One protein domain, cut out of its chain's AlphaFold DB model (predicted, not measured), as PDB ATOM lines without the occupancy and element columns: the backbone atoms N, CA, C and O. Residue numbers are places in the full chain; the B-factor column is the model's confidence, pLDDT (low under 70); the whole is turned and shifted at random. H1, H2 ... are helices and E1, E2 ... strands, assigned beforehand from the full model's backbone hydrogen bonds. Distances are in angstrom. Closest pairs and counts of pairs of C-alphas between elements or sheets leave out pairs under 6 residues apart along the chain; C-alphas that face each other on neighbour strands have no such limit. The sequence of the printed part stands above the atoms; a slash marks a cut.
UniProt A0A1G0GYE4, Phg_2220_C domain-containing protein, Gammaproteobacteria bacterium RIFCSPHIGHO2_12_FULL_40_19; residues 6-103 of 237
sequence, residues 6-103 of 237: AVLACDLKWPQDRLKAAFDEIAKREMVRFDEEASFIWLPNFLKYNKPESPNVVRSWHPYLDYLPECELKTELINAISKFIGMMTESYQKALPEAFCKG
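AT A GLANCE: This is residues 6 to 103 of the 237 residues of the protein "Phg_2220_C domain-containing protein" of Gammaproteobacteria bacterium RIFCSPHIGHO2_12_FULL_40_19 (UniProt A0A1G0GYE4). The domain is elongated, with a small helical end, a two-strand hairpin in the middle and a larger helical end. H1 and H2 make the small end and E1 and E2 the hairpin; the larger end holds the long helix H6, whose residues 72 to 77 come near the hairpin, with the short helices H3, H7 and H8 near or touching H6, and H4 and H5 set apart from H6, H4 next to H7 and H5 near H8. The printed part has 98 residues with eight named helices and two named strands, in the order H1, H2, E1, E2, H3, H4, H5, H6, H7, H8; the sheet E1 - E2 is antiparallel and the class is mostly helix. It is only just loose, close to compact, with a radius of gyration of the C-alphas of 15.2 A and spans of 46 by 25 by 20 A.

HOW THE PARTS SIT: H1, residues 6 to 11, touches residues 16 to 19 alone of H2, residues 16 to 28; the closest C-alphas are those of Ala 9 and Gln 16, 5.3 A apart, and the lines are about perpendicular at 77 degrees. E1, residues 33 to 35, and E2, residues 40 to 42, are a hairpin with directions at 176 degrees; N 33 and O 42 are 2.9 A apart and N 40 and O 35 are 3.0 A apart, within hydrogen-bond range. The closest C-alphas of E2 and H6, residues 72 to 86, are those of Trp 42 and Leu 77, 7.3 A apart. H3, residues 46 to 49, is close to H6 but not clearly touching, with C-alphas of Leu 47 and Phe 84 closest at 7.6 A. H4, residues 55 to 60, and H7, residues 90 to 93, only just touch, with 3 pairs of C-alphas within 8 A, the closest those of Pro 55 and Tyr 92 at 4.8 A. H6 touches H7 only at the corner and only just, with 3 such pairs, through residues 85 to 86 alone; C-alphas 86 and 93 are closest at 5.9 A. H8, residues 98 to 101, touches residues 78 to 82 alone of H6, with the C-alphas of Ile 78 and Phe 100 closest at 5.5 A. H5, residues 62 to 65, is close to H8 but not clearly touching, with the C-alphas of His 62 and Ala 99 closest at 7.0 A. In H1, H2, H4 and H6 every O i to N i+4 pair is within hydrogen-bond range; H3, H5, H7 and H8 are too short for such a pair.

IN THESE COORDINATES: H1 begins at C-alpha 6, (136.372, 209.649, 178.131). H2 is 18.3 A long and H6 21.1 A, from C-alpha 72 at (152.490, 197.073, 181.855). H8 ends at C-alpha 101, (165.389, 199.654, 190.748).

THE WHOLE: The C-alphas of Pro 15 and Glu 90 are the two farthest apart, at 46.7 A. The printed part has no cut; the link from H5 to H6 is short and the other links are tight. Residues 101 to 103 have pLDDT under 70.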
ATOM      1  N   ALA A   6     137.745 209.161 178.007       89.12
ATOM      2  CA  ALA A   6     136.372 209.649 178.131       89.12
ATOM      3  C   ALA A   6     136.283 210.895 179.033       89.12
ATOM      4  O   ALA A   6     135.688 211.898 178.648       89.12
ATOM      5  N   VAL A   7     136.944 210.866 180.198       90.19
ATOM      6  CA  VAL A   7     136.972 212.001 181.142       90.19
ATOM      7  C   VAL A   7     137.688 213.202 180.522       90.19
ATOM      8  O   VAL A   7     137.139 214.300 180.503       90.19
ATOM      9  N   LEU A   8     138.861 212.982 179.918       91.81
ATOM     10  CA  LEU A   8     139.610 214.042 179.236       91.81
ATOM     11  C   LEU A   8     138.827 214.658 178.063       91.81
ATOM     12  O   LEU A   8     138.938 215.857 177.815       91.81
ATOM     13  N   ALA A   9     138.028 213.865 177.345       93.50
ATOM     14  CA  ALA A   9     137.181 214.363 176.265       93.50
ATOM     15  C   ALA A   9     136.068 215.271 176.811       93.50
ATOM     16  O   ALA A   9     135.845 216.354 176.266       93.50
ATOM     17  N   CYS A  10     135.434 214.888 177.926       93.81
ATOM     18  CA  CYS A  10     134.462 215.724 178.628       93.81
ATOM     19  C   CYS A  10     135.072 217.048 179.119       93.81
ATOM     20  O   CYS A  10     134.502 218.105 178.840       93.81
ATOM     21  N   ASP A  11     136.239 217.011 179.772       93.44
ATOM     22  CA  ASP A  11     136.930 218.205 180.288       93.44
ATOM     23  C   ASP A  11     137.297 219.188 179.162       93.44
ATOM     24  O   ASP A  11     137.093 220.400 179.277       93.44
ATOM     25  N   LEU A  12     137.775 218.663 178.028       93.88
ATOM     26  CA  LEU A  12     138.096 219.440 176.825       93.88
ATOM     27  C   LEU A  12     136.857 219.849 176.006       93.88
ATOM     28  O   LEU A  12     136.986 220.609 175.043       93.88
ATOM     29  N   LYS A  13     135.662 219.358 176.365       95.19
ATOM     30  CA  LYS A  13     134.402 219.493 175.606       95.19
ATOM     31  C   LYS A  13     134.526 219.001 174.157       95.19
ATOM     32  O   LYS A  13     133.977 219.601 173.230       95.19
ATOM     33  N   TRP A  14     135.283 217.928 173.947       95.12
ATOM     34  CA  TRP A  14     135.489 217.287 172.647       95.12
ATOM     35  C   TRP A  14     134.707 215.967 172.559       95.12
ATOM     36  O   TRP A  14     134.537 215.290 173.571       95.12
ATOM     37  N   PRO A  15     134.270 215.543 171.359       94.94
ATOM     38  CA  PRO A  15     133.824 214.169 171.141       94.94
ATOM     39  C   PRO A  15     134.940 213.174 171.489       94.94
ATOM     40  O   PRO A  15     136.101 213.416 171.149       94.94
ATOM     41  N   GLN A  16     134.601 212.042 172.115       91.12
ATOM     42  CA  GLN A  16     135.587 211.025 172.510       91.12
ATOM     43  C   GLN A  16     136.391 210.509 171.307       91.12
ATOM     44  O   GLN A  16     137.616 210.441 171.386       91.12
ATOM     45  N   ASP A  17     135.739 210.276 170.163       93.06
ATOM     46  CA  ASP A  17     136.398 209.855 168.915       93.06
ATOM     47  C   ASP A  17     137.444 210.868 168.426       93.06
ATOM     48  O   ASP A  17     138.517 210.494 167.953       93.06
ATOM     49  N   ARG A  18     137.168 212.172 168.590       94.25
ATOM     50  CA  ARG A  18     138.108 213.245 168.232       94.25
ATOM     51  C   ARG A  18     139.330 213.226 169.145       94.25
ATOM     52  O   ARG A  18     140.443 213.423 168.660       94.25
ATOM     53  N   LEU A  19     139.137 213.017 170.450       93.31
ATOM     54  CA  LEU A  19     140.265 212.921 171.372       93.31
ATOM     55  C   LEU A  19     141.085 211.654 171.111       93.31
ATOM     56  O   LEU A  19     142.310 211.738 171.082       93.31
ATOM     57  N   LYS A  20     140.429 210.516 170.860       91.50
ATOM     58  CA  LYS A  20     141.089 209.248 170.529       91.50
ATOM     59  C   LYS A  20     141.950 209.382 169.273       91.50
ATOM     60  O   LYS A  20     143.144 209.120 169.342       91.50
ATOM     61  N   ALA A  21     141.404 209.937 168.189       93.50
ATOM     62  CA  ALA A  21     142.161 210.203 166.964       93.50
ATOM     63  C   ALA A  21     143.373 211.134 167.186       93.50
ATOM     64  O   ALA A  21     144.437 210.913 166.604       93.50
ATOM     65  N   ALA A  22     143.242 212.149 168.050       93.56
ATOM     66  CA  ALA A  22     144.364 213.009 168.427       93.56
ATOM     67  C   ALA A  22     145.427 212.247 169.242       93.56
ATOM     68  O   ALA A  22     146.617 212.369 168.951       93.56
ATOM     69  N   PHE A  23     145.014 211.432 170.221       92.62
ATOM     70  CA  PHE A  23     145.905 210.575 171.010       92.62
ATOM     71  C   PHE A  23     146.636 209.547 170.140       92.62
ATOM     72  O   PHE A  23     147.843 209.384 170.305       92.62
ATOM     73  N   ASP A  24     145.965 208.939 169.162       92.12
ATOM     74  CA  ASP A  24     146.581 208.030 168.190       92.12
ATOM     75  C   ASP A  24     147.662 208.733 167.349       92.12
ATOM     76  O   ASP A  24     148.694 208.139 167.026       92.12
ATOM     77  N   GLU A  25     147.468 210.010 166.997       94.50
ATOM     78  CA  GLU A  25     148.475 210.798 166.281       94.50
ATOM     79  C   GLU A  25     149.710 211.085 167.148       94.50
ATOM     80  O   GLU A  25     150.843 210.881 166.702       94.50
ATOM     81  N   ILE A  26     149.523 211.527 168.396       93.31
ATOM     82  CA  ILE A  26     150.650 211.837 169.289       93.31
ATOM     83  C   ILE A  26     151.323 210.577 169.863       93.31
ATOM     84  O   ILE A  26     152.518 210.615 170.170       93.31
ATOM     85  N   ALA A  27     150.620 209.440 169.925       91.94
ATOM     86  CA  ALA A  27     151.189 208.132 170.257       91.94
ATOM     87  C   ALA A  27     152.103 207.606 169.137       91.94
ATOM     88  O   ALA A  27     153.208 207.145 169.423       91.94
ATOM     89  N   LYS A  28     151.725 207.778 167.857       94.25
ATOM     90  CA  LYS A  28     152.605 207.495 166.696       94.25
ATOM     91  C   LYS A  28     153.903 208.312 166.705       94.25
ATOM     92  O   LYS A  28     154.885 207.901 166.098       94.25
ATOM     93  N   ARG A  29     153.910 209.463 167.387       92.81
ATOM     94  CA  ARG A  29     155.081 210.339 167.582       92.81
ATOM     95  C   ARG A  29     155.817 210.088 168.912       92.81
ATOM     96  O   ARG A  29     156.661 210.896 169.293       92.81
ATOM     97  N   GLU A  30     155.461 209.030 169.646       90.56
ATOM     98  CA  GLU A  30     155.986 208.677 170.979       90.56
ATOM     99  C   GLU A  30     155.895 209.806 172.029       90.56
ATOM    100  O   GLU A  30     156.663 209.871 172.996       90.56
ATOM    101  N   MET A  31     154.945 210.728 171.861       90.31
ATOM    102  CA  MET A  31     154.732 211.823 172.811       90.31
ATOM    103  C   MET A  31     153.903 211.373 174.016       90.31
ATOM    104  O   MET A  31     154.107 211.892 175.112       90.31
ATOM    105  N   VAL A  32     153.021 210.386 173.827       93.94
ATOM    106  CA  VAL A  32     152.180 209.785 174.868       93.94
ATOM    107  C   VAL A  32     152.158 208.261 174.736       93.94
ATOM    108  O   VAL A  32     152.229 207.720 173.634       93.94
ATOM    109  N   ARG A  33     152.025 207.579 175.870       91.56
ATOM    110  CA  ARG A  33     151.602 206.181 175.991       91.56
ATOM    111  C   ARG A  33     150.353 206.173 176.863       91.56
ATOM    112  O   ARG A  33     150.318 206.873 177.880       91.56
ATOM    113  N   PHE A  34     149.333 205.423 176.469       92.75
ATOM    114  CA  PHE A  34     148.093 205.313 177.227       92.75
ATOM    115  C   PHE A  34     147.560 203.884 177.211       92.75
ATOM    116  O   PHE A  34     147.777 203.146 176.253       92.75
ATOM    117  N   ASP A  35     146.863 203.537 178.281       89.56
ATOM    118  CA  ASP A  35     146.136 202.292 178.484       89.56
ATOM    119  C   ASP A  35     144.712 202.690 178.900       89.56
ATOM    120  O   ASP A  35     144.508 203.353 179.925       89.56
ATOM    121  N   GLU A  36     143.747 202.376 178.032       85.44
ATOM    122  CA  GLU A  36     142.338 202.748 178.195       85.44
ATOM    123  C   GLU A  36     141.657 201.896 179.286       85.44
ATOM    124  O   GLU A  36     140.796 202.413 179.999       85.44
ATOM    125  N   GLU A  37     142.101 200.648 179.498       86.88
ATOM    126  CA  GLU A  37     141.553 199.732 180.509       86.88
ATOM    127  C   GLU A  37     142.069 200.075 181.912       86.88
ATOM    128  O   GLU A  37     141.283 200.282 182.840       86.88
ATOM    129  N   ALA A  38     143.387 200.245 182.068       88.00
ATOM    130  CA  ALA A  38     143.984 200.671 183.336       88.00
ATOM    131  C   ALA A  38     143.688 202.146 183.678       88.00
ATOM    132  O   ALA A  38     143.970 202.590 184.797       88.00
ATOM    133  N   SER A  39     143.148 202.922 182.725       91.06
ATOM    134  CA  SER A  39     143.015 204.383 182.807       91.06
ATOM    135  C   SER A  39     144.340 205.042 183.204       91.06
ATOM    136  O   SER A  39     144.430 205.793 184.185       91.06
ATOM    137  N   PHE A  40     145.395 204.720 182.453       92.75
ATOM    138  CA  PHE A  40     146.753 205.192 182.694       92.75
ATOM    139  C   PHE A  40     147.311 205.928 181.485       92.75
ATOM    140  O   PHE A  40     147.221 205.459 180.356       92.75
ATOM    141  N   ILE A  41     147.936 207.077 181.729       92.62
ATOM    142  CA  ILE A  41     148.572 207.898 180.698       92.62
ATOM    143  C   ILE A  41     149.951 208.317 181.200       92.62
ATOM    144  O   ILE A  41     150.097 208.768 182.341       92.62
ATOM    145  N   TRP A  42     150.978 208.215 180.361       93.12
ATOM    146  CA  TRP A  42     152.291 208.793 180.641       93.12
ATOM    147  C   TRP A  42     152.956 209.346 179.377       93.12
ATOM    148  O   TRP A  42     152.528 209.089 178.255       93.12
ATOM    149  N   LEU A  43     153.976 210.179 179.571       94.50
ATOM    150  CA  LEU A  43     154.619 210.958 178.514       94.50
ATOM    151  C   LEU A  43     156.098 210.534 178.410       94.50
ATOM    152  O   LEU A  43     156.899 211.001 179.226       94.50
ATOM    153  N   PRO A  44     156.492 209.690 177.433       92.44
ATOM    154  CA  PRO A  44     157.861 209.165 177.323       92.44
ATOM    155  C   PRO A  44     158.951 210.232 177.295       92.44
ATOM    156  O   PRO A  44     160.029 210.069 177.862       92.44
ATOM    157  N   ASN A  45     158.645 211.373 176.681       91.31
ATOM    158  CA  ASN A  45     159.572 212.484 176.538       91.31
ATOM    159  C   ASN A  45     159.544 213.486 177.714       91.31
ATOM    160  O   ASN A  45     160.237 214.501 177.648       91.31
ATOM    161  N   PHE A  46     158.788 213.243 178.796       92.25
ATOM    162  CA  PHE A  46     158.624 214.222 179.880       92.25
ATOM    163  C   PHE A  46     159.955 214.641 180.515       92.25
ATOM    164  O   PHE A  46     160.246 215.835 180.561       92.25
ATOM    165  N   LEU A  47     160.790 213.680 180.930       91.25
ATOM    166  CA  LEU A  47     162.075 213.946 181.598       91.25
ATOM    167  C   LEU A  47     163.137 214.569 180.677       91.25
ATOM    168  O   LEU A  47     164.053 215.238 181.155       91.25
ATOM    169  N   LYS A  48     163.005 214.402 179.353       89.81
ATOM    170  CA  LYS A  48     163.889 215.038 178.361       89.81
ATOM    171  C   LYS A  48     163.795 216.564 178.436       89.81
ATOM    172  O   LYS A  48     164.821 217.237 178.336       89.81
ATOM    173  N   TYR A  49     162.579 217.082 178.614       88.38
ATOM    174  CA  TYR A  49     162.290 218.517 178.686       88.38
ATOM    175  C   TYR A  49     162.199 219.026 180.135       88.38
ATOM    176  O   TYR A  49     162.677 220.115 180.428       88.38
ATOM    177  N   ASN A  50     161.665 218.212 181.050       88.81
ATOM    178  CA  ASN A  50     161.445 218.532 182.462       88.81
ATOM    179  C   ASN A  50     162.402 217.704 183.333       88.81
ATOM    180  O   ASN A  50     162.011 216.725 183.975       88.81
ATOM    181  N   LYS A  51     163.690 218.057 183.305       90.00
ATOM    182  CA  LYS A  51     164.710 217.395 184.133       90.00
ATOM    183  C   LYS A  51     164.448 217.665 185.622       90.00
ATOM    184  O   LYS A  51     164.043 218.776 185.959       90.00
ATOM    185  N   PRO A  52     164.716 216.709 186.531       90.94
ATOM    186  CA  PRO A  52     164.591 216.957 187.964       90.94
ATOM    187  C   PRO A  52     165.597 218.029 188.409       90.94
ATOM    188  O   PRO A  52     166.801 217.859 188.234       90.94
ATOM    189  N   GLU A  53     165.109 219.109 189.022       88.75
ATOM    190  CA  GLU A  53     165.928 220.251 189.471       88.75
ATOM    191  C   GLU A  53     166.968 219.880 190.537       88.75
ATOM    192  O   GLU A  53     168.014 220.513 190.667       88.75
ATOM    193  N   SER A  54     166.663 218.871 191.356       89.31
ATOM    194  CA  SER A  54     167.589 218.353 192.359       89.31
ATOM    195  C   SER A  54     167.295 216.886 192.680       89.31
ATOM    196  O   SER A  54     166.160 216.436 192.498       89.31
ATOM    197  N   PRO A  55     168.253 216.137 193.255       89.62
ATOM    198  CA  PRO A  55     168.029 214.746 193.649       89.62
ATOM    199  C   PRO A  55     166.868 214.544 194.639       89.62
ATOM    200  O   PRO A  55     166.270 213.475 194.696       89.62
ATOM    201  N   ASN A  56     166.487 215.575 195.402       89.00
ATOM    202  CA  ASN A  56     165.326 215.494 196.296       89.00
ATOM    203  C   ASN A  56     163.997 215.384 195.535       89.00
ATOM    204  O   ASN A  56     163.058 214.802 196.071       89.00
ATOM    205  N   VAL A  57     163.925 215.894 194.299       89.62
ATOM    206  CA  VAL A  57     162.758 215.720 193.422       89.62
ATOM    207  C   VAL A  57     162.600 214.235 193.080       89.62
ATOM    208  O   VAL A  57     161.519 213.689 193.270       89.62
ATOM    209  N   VAL A  58     163.692 213.551 192.715       91.12
ATOM    210  CA  VAL A  58     163.688 212.101 192.424       91.12
ATOM    211  C   VAL A  58     163.248 211.282 193.643       91.12
ATOM    212  O   VAL A  58     162.369 210.430 193.525       91.12
ATOM    213  N   ARG A  59     163.764 211.597 194.843       86.69
ATOM    214  CA  ARG A  59     163.318 210.948 196.096       86.69
ATOM    215  C   ARG A  59     161.822 211.124 196.352       86.69
ATOM    216  O   ARG A  59     161.180 210.207 196.855       86.69
ATOM    217  N   SER A  60     161.270 212.288 196.005       85.88
ATOM    218  CA  SER A  60     159.851 212.590 196.220       85.88
ATOM    219  C   SER A  60     158.902 211.800 195.316       85.88
ATOM    220  O   SER A  60     157.709 211.795 195.587       85.88
ATOM    221  N   TRP A  61     159.393 211.115 194.275       90.31
ATOM    222  CA  TRP A  61     158.538 210.384 193.334       90.31
ATOM    223  C   TRP A  61     157.999 209.054 193.867       90.31
ATOM    224  O   TRP A  61     156.955 208.612 193.394       90.31
ATOM    225  N   HIS A  62     158.661 208.425 194.847       86.38
ATOM    226  CA  HIS A  62     158.277 207.091 195.332       86.38
ATOM    227  C   HIS A  62     156.804 206.972 195.765       86.38
ATOM    228  O   HIS A  62     156.151 206.072 195.237       86.38
ATOM    229  N   PRO A  63     156.245 207.860 196.617       86.81
ATOM    230  CA  PRO A  63     154.861 207.722 197.077       86.81
ATOM    231  C   PRO A  63     153.838 207.866 195.947       86.81
ATOM    232  O   PRO A  63     152.719 207.384 196.059       86.81
ATOM    233  N   TYR A  64     154.199 208.526 194.841       87.31
ATOM    234  CA  TYR A  64     153.287 208.702 193.712       87.31
ATOM    235  C   TYR A  64     153.104 207.424 192.888       87.31
ATOM    236  O   TYR A  64     152.100 207.325 192.186       87.31
ATOM    237  N   LEU A  65     154.019 206.445 192.983       86.94
ATOM    238  CA  LEU A  65     153.874 205.147 192.312       86.94
ATOM    239  C   LEU A  65     152.662 204.363 192.828       86.94
ATOM    240  O   LEU A  65     152.009 203.693 192.031       86.94
ATOM    241  N   ASP A  66     152.334 204.489 194.113       87.69
ATOM    242  CA  ASP A  66     151.242 203.750 194.766       87.69
ATOM    243  C   ASP A  66     149.857 204.219 194.280       87.69
ATOM    244  O   ASP A  66     148.885 203.467 194.280       87.69
ATOM    245  N   TYR A  67     149.765 205.457 193.781       87.31
ATOM    246  CA  TYR A  67     148.551 205.988 193.152       87.31
ATOM    247  C   TYR A  67     148.405 205.561 191.682       87.31
ATOM    248  O   TYR A  67     147.333 205.744 191.094       87.31
ATOM    249  N   LEU A  68     149.454 205.014 191.055       89.06
ATOM    250  CA  LEU A  68     149.400 204.545 189.670       89.06
ATOM    251  C   LEU A  68     148.813 203.125 189.614       89.06
ATOM    252  O   LEU A  68     149.167 202.297 190.451       89.06
ATOM    253  N   PRO A  69     147.932 202.825 188.642       88.19
ATOM    254  CA  PRO A  69     147.387 201.484 188.460       88.19
ATOM    255  C   PRO A  69     148.508 200.503 188.110       88.19
ATOM    256  O   PRO A  69     149.443 200.859 187.394       88.19
ATOM    257  N   GLU A  70     148.409 199.273 188.610       87.44
ATOM    258  CA  GLU A  70     149.329 198.202 188.230       87.44
ATOM    259  C   GLU A  70     148.996 197.738 186.807       87.44
ATOM    260  O   GLU A  70     147.982 197.083 186.578       87.44
ATOM    261  N   CYS A  71     149.828 198.132 185.845       87.88
ATOM    262  CA  CYS A  71     149.708 197.790 184.429       87.88
ATOM    263  C   CYS A  71     151.094 197.774 183.767       87.88
ATOM    264  O   CYS A  71     152.059 198.318 184.310       87.88
ATOM    265  N   GLU A  72     151.208 197.190 182.571       88.44
ATOM    266  CA  GLU A  72     152.490 197.073 181.855       88.44
ATOM    267  C   GLU A  72     153.148 198.442 181.613       88.44
ATOM    268  O   GLU A  72     154.351 198.613 181.821       88.44
ATOM    269  N   LEU A  73     152.347 199.468 181.299       90.44
ATOM    270  CA  LEU A  73     152.831 200.838 181.115       90.44
ATOM    271  C   LEU A  73     153.417 201.471 182.393       90.44
ATOM    272  O   LEU A  73     154.247 202.377 182.287       90.44
ATOM    273  N   LYS A  74     153.028 201.028 183.599       90.19
ATOM    274  CA  LYS A  74     153.676 201.463 184.851       90.19
ATOM    275  C   LYS A  74     155.099 200.903 184.933       90.19
ATOM    276  O   LYS A  74     156.016 201.636 185.304       90.19
ATOM    277  N   THR A  75     155.297 199.653 184.518       90.50
ATOM    278  CA  THR A  75     156.621 199.021 184.408       90.50
ATOM    279  C   THR A  75     157.479 199.702 183.338       90.50
ATOM    280  O   THR A  75     158.648 199.997 183.596       90.50
ATOM    281  N   GLU A  76     156.909 200.049 182.175       91.06
ATOM    282  CA  GLU A  76     157.608 200.856 181.160       91.06
ATOM    283  C   GLU A  76     158.057 202.217 181.709       91.06
ATOM    284  O   GLU A  76     159.219 202.594 181.543       91.06
ATOM    285  N   LEU A  77     157.159 202.941 182.391       92.56
ATOM    286  CA  LEU A  77     157.459 204.230 183.015       92.56
ATOM    287  C   LEU A  77     158.610 204.101 184.021       92.56
ATOM    288  O   LEU A  77     159.542 204.907 183.991       92.56
ATOM    289  N   ILE A  78     158.568 203.092 184.896       91.44
ATOM    290  CA  ILE A  78     159.623 202.832 185.884       91.44
ATOM    291  C   ILE A  78     160.963 202.578 185.183       91.44
ATOM    292  O   ILE A  78     161.953 203.234 185.510       91.44
ATOM    293  N   ASN A  79     160.992 201.709 184.171       90.62
ATOM    294  CA  ASN A  79     162.210 201.400 183.422       90.62
ATOM    295  C   ASN A  79     162.755 202.616 182.652       90.62
ATOM    296  O   ASN A  79     163.969 202.835 182.621       90.62
ATOM    297  N   ALA A  80     161.881 203.453 182.087       91.56
ATOM    298  CA  ALA A  80     162.267 204.702 181.433       91.56
ATOM    299  C   ALA A  80     162.872 205.715 182.422       91.56
ATOM    300  O   ALA A  80     163.902 206.324 182.116       91.56
ATOM    301  N   ILE A  81     162.287 205.859 183.618       92.12
ATOM    302  CA  ILE A  81     162.823 206.703 184.697       92.12
ATOM    303  C   ILE A  81     164.196 206.189 185.143       92.12
ATOM    304  O   ILE A  81     165.153 206.963 185.167       92.12
ATOM    305  N   SER A  82     164.323 204.894 185.441       91.12
ATOM    306  CA  SER A  82     165.579 204.290 185.904       91.12
ATOM    307  C   SER A  82     166.697 204.423 184.870       91.12
ATOM    308  O   SER A  82     167.806 204.834 185.214       91.12
ATOM    309  N   LYS A  83     166.394 204.196 183.585       92.06
ATOM    310  CA  LYS A  83     167.337 204.425 182.480       92.06
ATOM    311  C   LYS A  83     167.762 205.892 182.378       92.06
ATOM    312  O   LYS A  83     168.948 206.167 182.214       92.06
ATOM    313  N   PHE A  84     166.825 206.834 182.495       93.00
ATOM    314  CA  PHE A  84     167.125 208.265 182.420       93.00
ATOM    315  C   PHE A  84     167.992 208.740 183.597       93.00
ATOM    316  O   PHE A  84     168.995 209.420 183.390       93.00
ATOM    317  N   ILE A  85     167.645 208.349 184.827       91.62
ATOM    318  CA  ILE A  85     168.395 208.712 186.038       91.62
ATOM    319  C   ILE A  85     169.772 208.030 186.076       91.62
ATOM    320  O   ILE A  85     170.739 208.651 186.517       91.62
ATOM    321  N   GLY A  86     169.907 206.816 185.531       88.94
ATOM    322  CA  GLY A  86     171.201 206.146 185.342       88.94
ATOM    323  C   GLY A  86     172.179 206.917 184.442       88.94
ATOM    324  O   GLY A  86     173.388 206.780 184.598       88.94
ATOM    325  N   MET A  87     171.680 207.782 183.551       89.31
ATOM    326  CA  MET A  87     172.500 208.676 182.717       89.31
ATOM    327  C   MET A  87     172.833 210.022 183.396       89.31
ATOM    328  O   MET A  87     173.530 210.850 182.808       89.31
ATOM    329  N   MET A  88     172.332 210.273 184.611       90.56
ATOM    330  CA  MET A  88     172.636 211.472 185.404       90.56
ATOM    331  C   MET A  88     173.792 211.219 186.387       90.56
ATOM    332  O   MET A  88     174.294 210.103 186.511       90.56
ATOM    333  N   THR A  89     174.240 212.263 187.092       90.50
ATOM    334  CA  THR A  89     175.341 212.159 188.065       90.50
ATOM    335  C   THR A  89     174.979 211.267 189.259       90.50
ATOM    336  O   THR A  89     173.806 211.121 189.610       90.50
ATOM    337  N   GLU A  90     175.992 210.710 189.935       88.50
ATOM    338  CA  GLU A  90     175.813 209.789 191.074       88.50
ATOM    339  C   GLU A  90     174.845 210.294 192.155       88.50
ATOM    340  O   GLU A  90     174.183 209.498 192.814       88.50
ATOM    341  N   SER A  91     174.756 211.611 192.361       85.38
ATOM    342  CA  SER A  91     173.858 212.204 193.352       85.38
ATOM    343  C   SER A  91     172.377 211.980 193.030       85.38
ATOM    344  O   SER A  91     171.587 211.866 193.968       85.38
ATOM    345  N   TYR A  92     172.009 211.875 191.747       91.25
ATOM    346  CA  TYR A  92     170.668 211.493 191.288       91.25
ATOM    347  C   TYR A  92     170.473 209.974 191.309       91.25
ATOM    348  O   TYR A  92     169.412 209.510 191.716       91.25
ATOM    349  N   GLN A  93     171.500 209.196 190.957       89.06
ATOM    350  CA  GLN A  93     171.456 207.728 191.030       89.06
ATOM    351  C   GLN A  93     171.223 207.253 192.477       89.06
ATOM    352  O   GLN A  93     170.270 206.534 192.750       89.06
ATOM    353  N   LYS A  94     171.991 207.786 193.441       88.31
ATOM    354  CA  LYS A  94     171.831 207.593 194.903       88.31
ATOM    355  C   LYS A  94     170.570 208.261 195.487       88.31
ATOM    356  O   LYS A  94     170.391 208.338 196.706       88.31
ATOM    357  N   ALA A  95     169.725 208.834 194.639       87.56
ATOM    358  CA  ALA A  95     168.439 209.413 195.001       87.56
ATOM    359  C   ALA A  95     167.255 208.682 194.364       87.56
ATOM    360  O   ALA A  95     166.119 208.997 194.718       87.56
ATOM    361  N   LEU A  96     167.511 207.725 193.467       88.12
ATOM    362  CA  LEU A  96     166.499 206.866 192.877       88.12
ATOM    363  C   LEU A  96     165.996 205.868 193.941       88.12
ATOM    364  O   LEU A  96     166.799 205.101 194.474       88.12
ATOM    365  N   PRO A  97     164.699 205.880 194.295       83.06
ATOM    366  CA  PRO A  97     164.150 204.948 195.281       83.06
ATOM    367  C   PRO A  97     164.168 203.495 194.781       83.06
ATOM    368  O   PRO A  97     163.953 203.246 193.597       83.06
ATOM    369  N   GLU A  98     164.335 202.523 195.684       78.81
ATOM    370  CA  GLU A  98     164.441 201.090 195.336       78.81
ATOM    371  C   GLU A  98     163.256 200.548 194.522       78.81
ATOM    372  O   GLU A  98     163.431 199.649 193.700       78.81
ATOM    373  N   ALA A  99     162.060 201.118 194.705       77.88
ATOM    374  CA  ALA A  99     160.871 200.794 193.917       77.88
ATOM    375  C   ALA A  99     161.080 200.979 192.400       77.88
ATOM    376  O   ALA A  99     160.456 200.277 191.610       77.88
ATOM    377  N   PHE A 100     161.990 201.869 191.988       78.25
ATOM    378  CA  PHE A 100     162.362 202.058 190.586       78.25
ATOM    379  C   PHE A 100     163.478 201.099 190.126       78.25
ATOM    380  O   PHE A 100     163.570 200.772 188.943       78.25
ATOM    381  N   CYS A 101     164.309 200.603 191.047       67.44
ATOM    382  CA  CYS A 101     165.389 199.654 190.748       67.44
ATOM    383  C   CYS A 101     164.870 198.229 190.482       67.44
ATOM    384  O   CYS A 101     165.468 197.487 189.705       67.44
ATOM    385  N   LYS A 102     163.735 197.849 191.089       58.00
ATOM    386  CA  LYS A 102     163.140 196.502 190.972       58.00
ATOM    387  C   LYS A 102     162.632 196.136 189.566       58.00
ATOM    388  O   LYS A 102     162.305 194.978 189.338       58.00
ATOM    389  N   GLY A 103     162.617 197.071 188.611       47.94
ATOM    390  CA  GLY A 103     162.210 196.816 187.221       47.94
ATOM    391  C   GLY A 103     163.250 196.120 186.324       47.94
ATOM    392  O   GLY A 103     162.939 195.834 185.171       47.94
TER     393      GLY A 103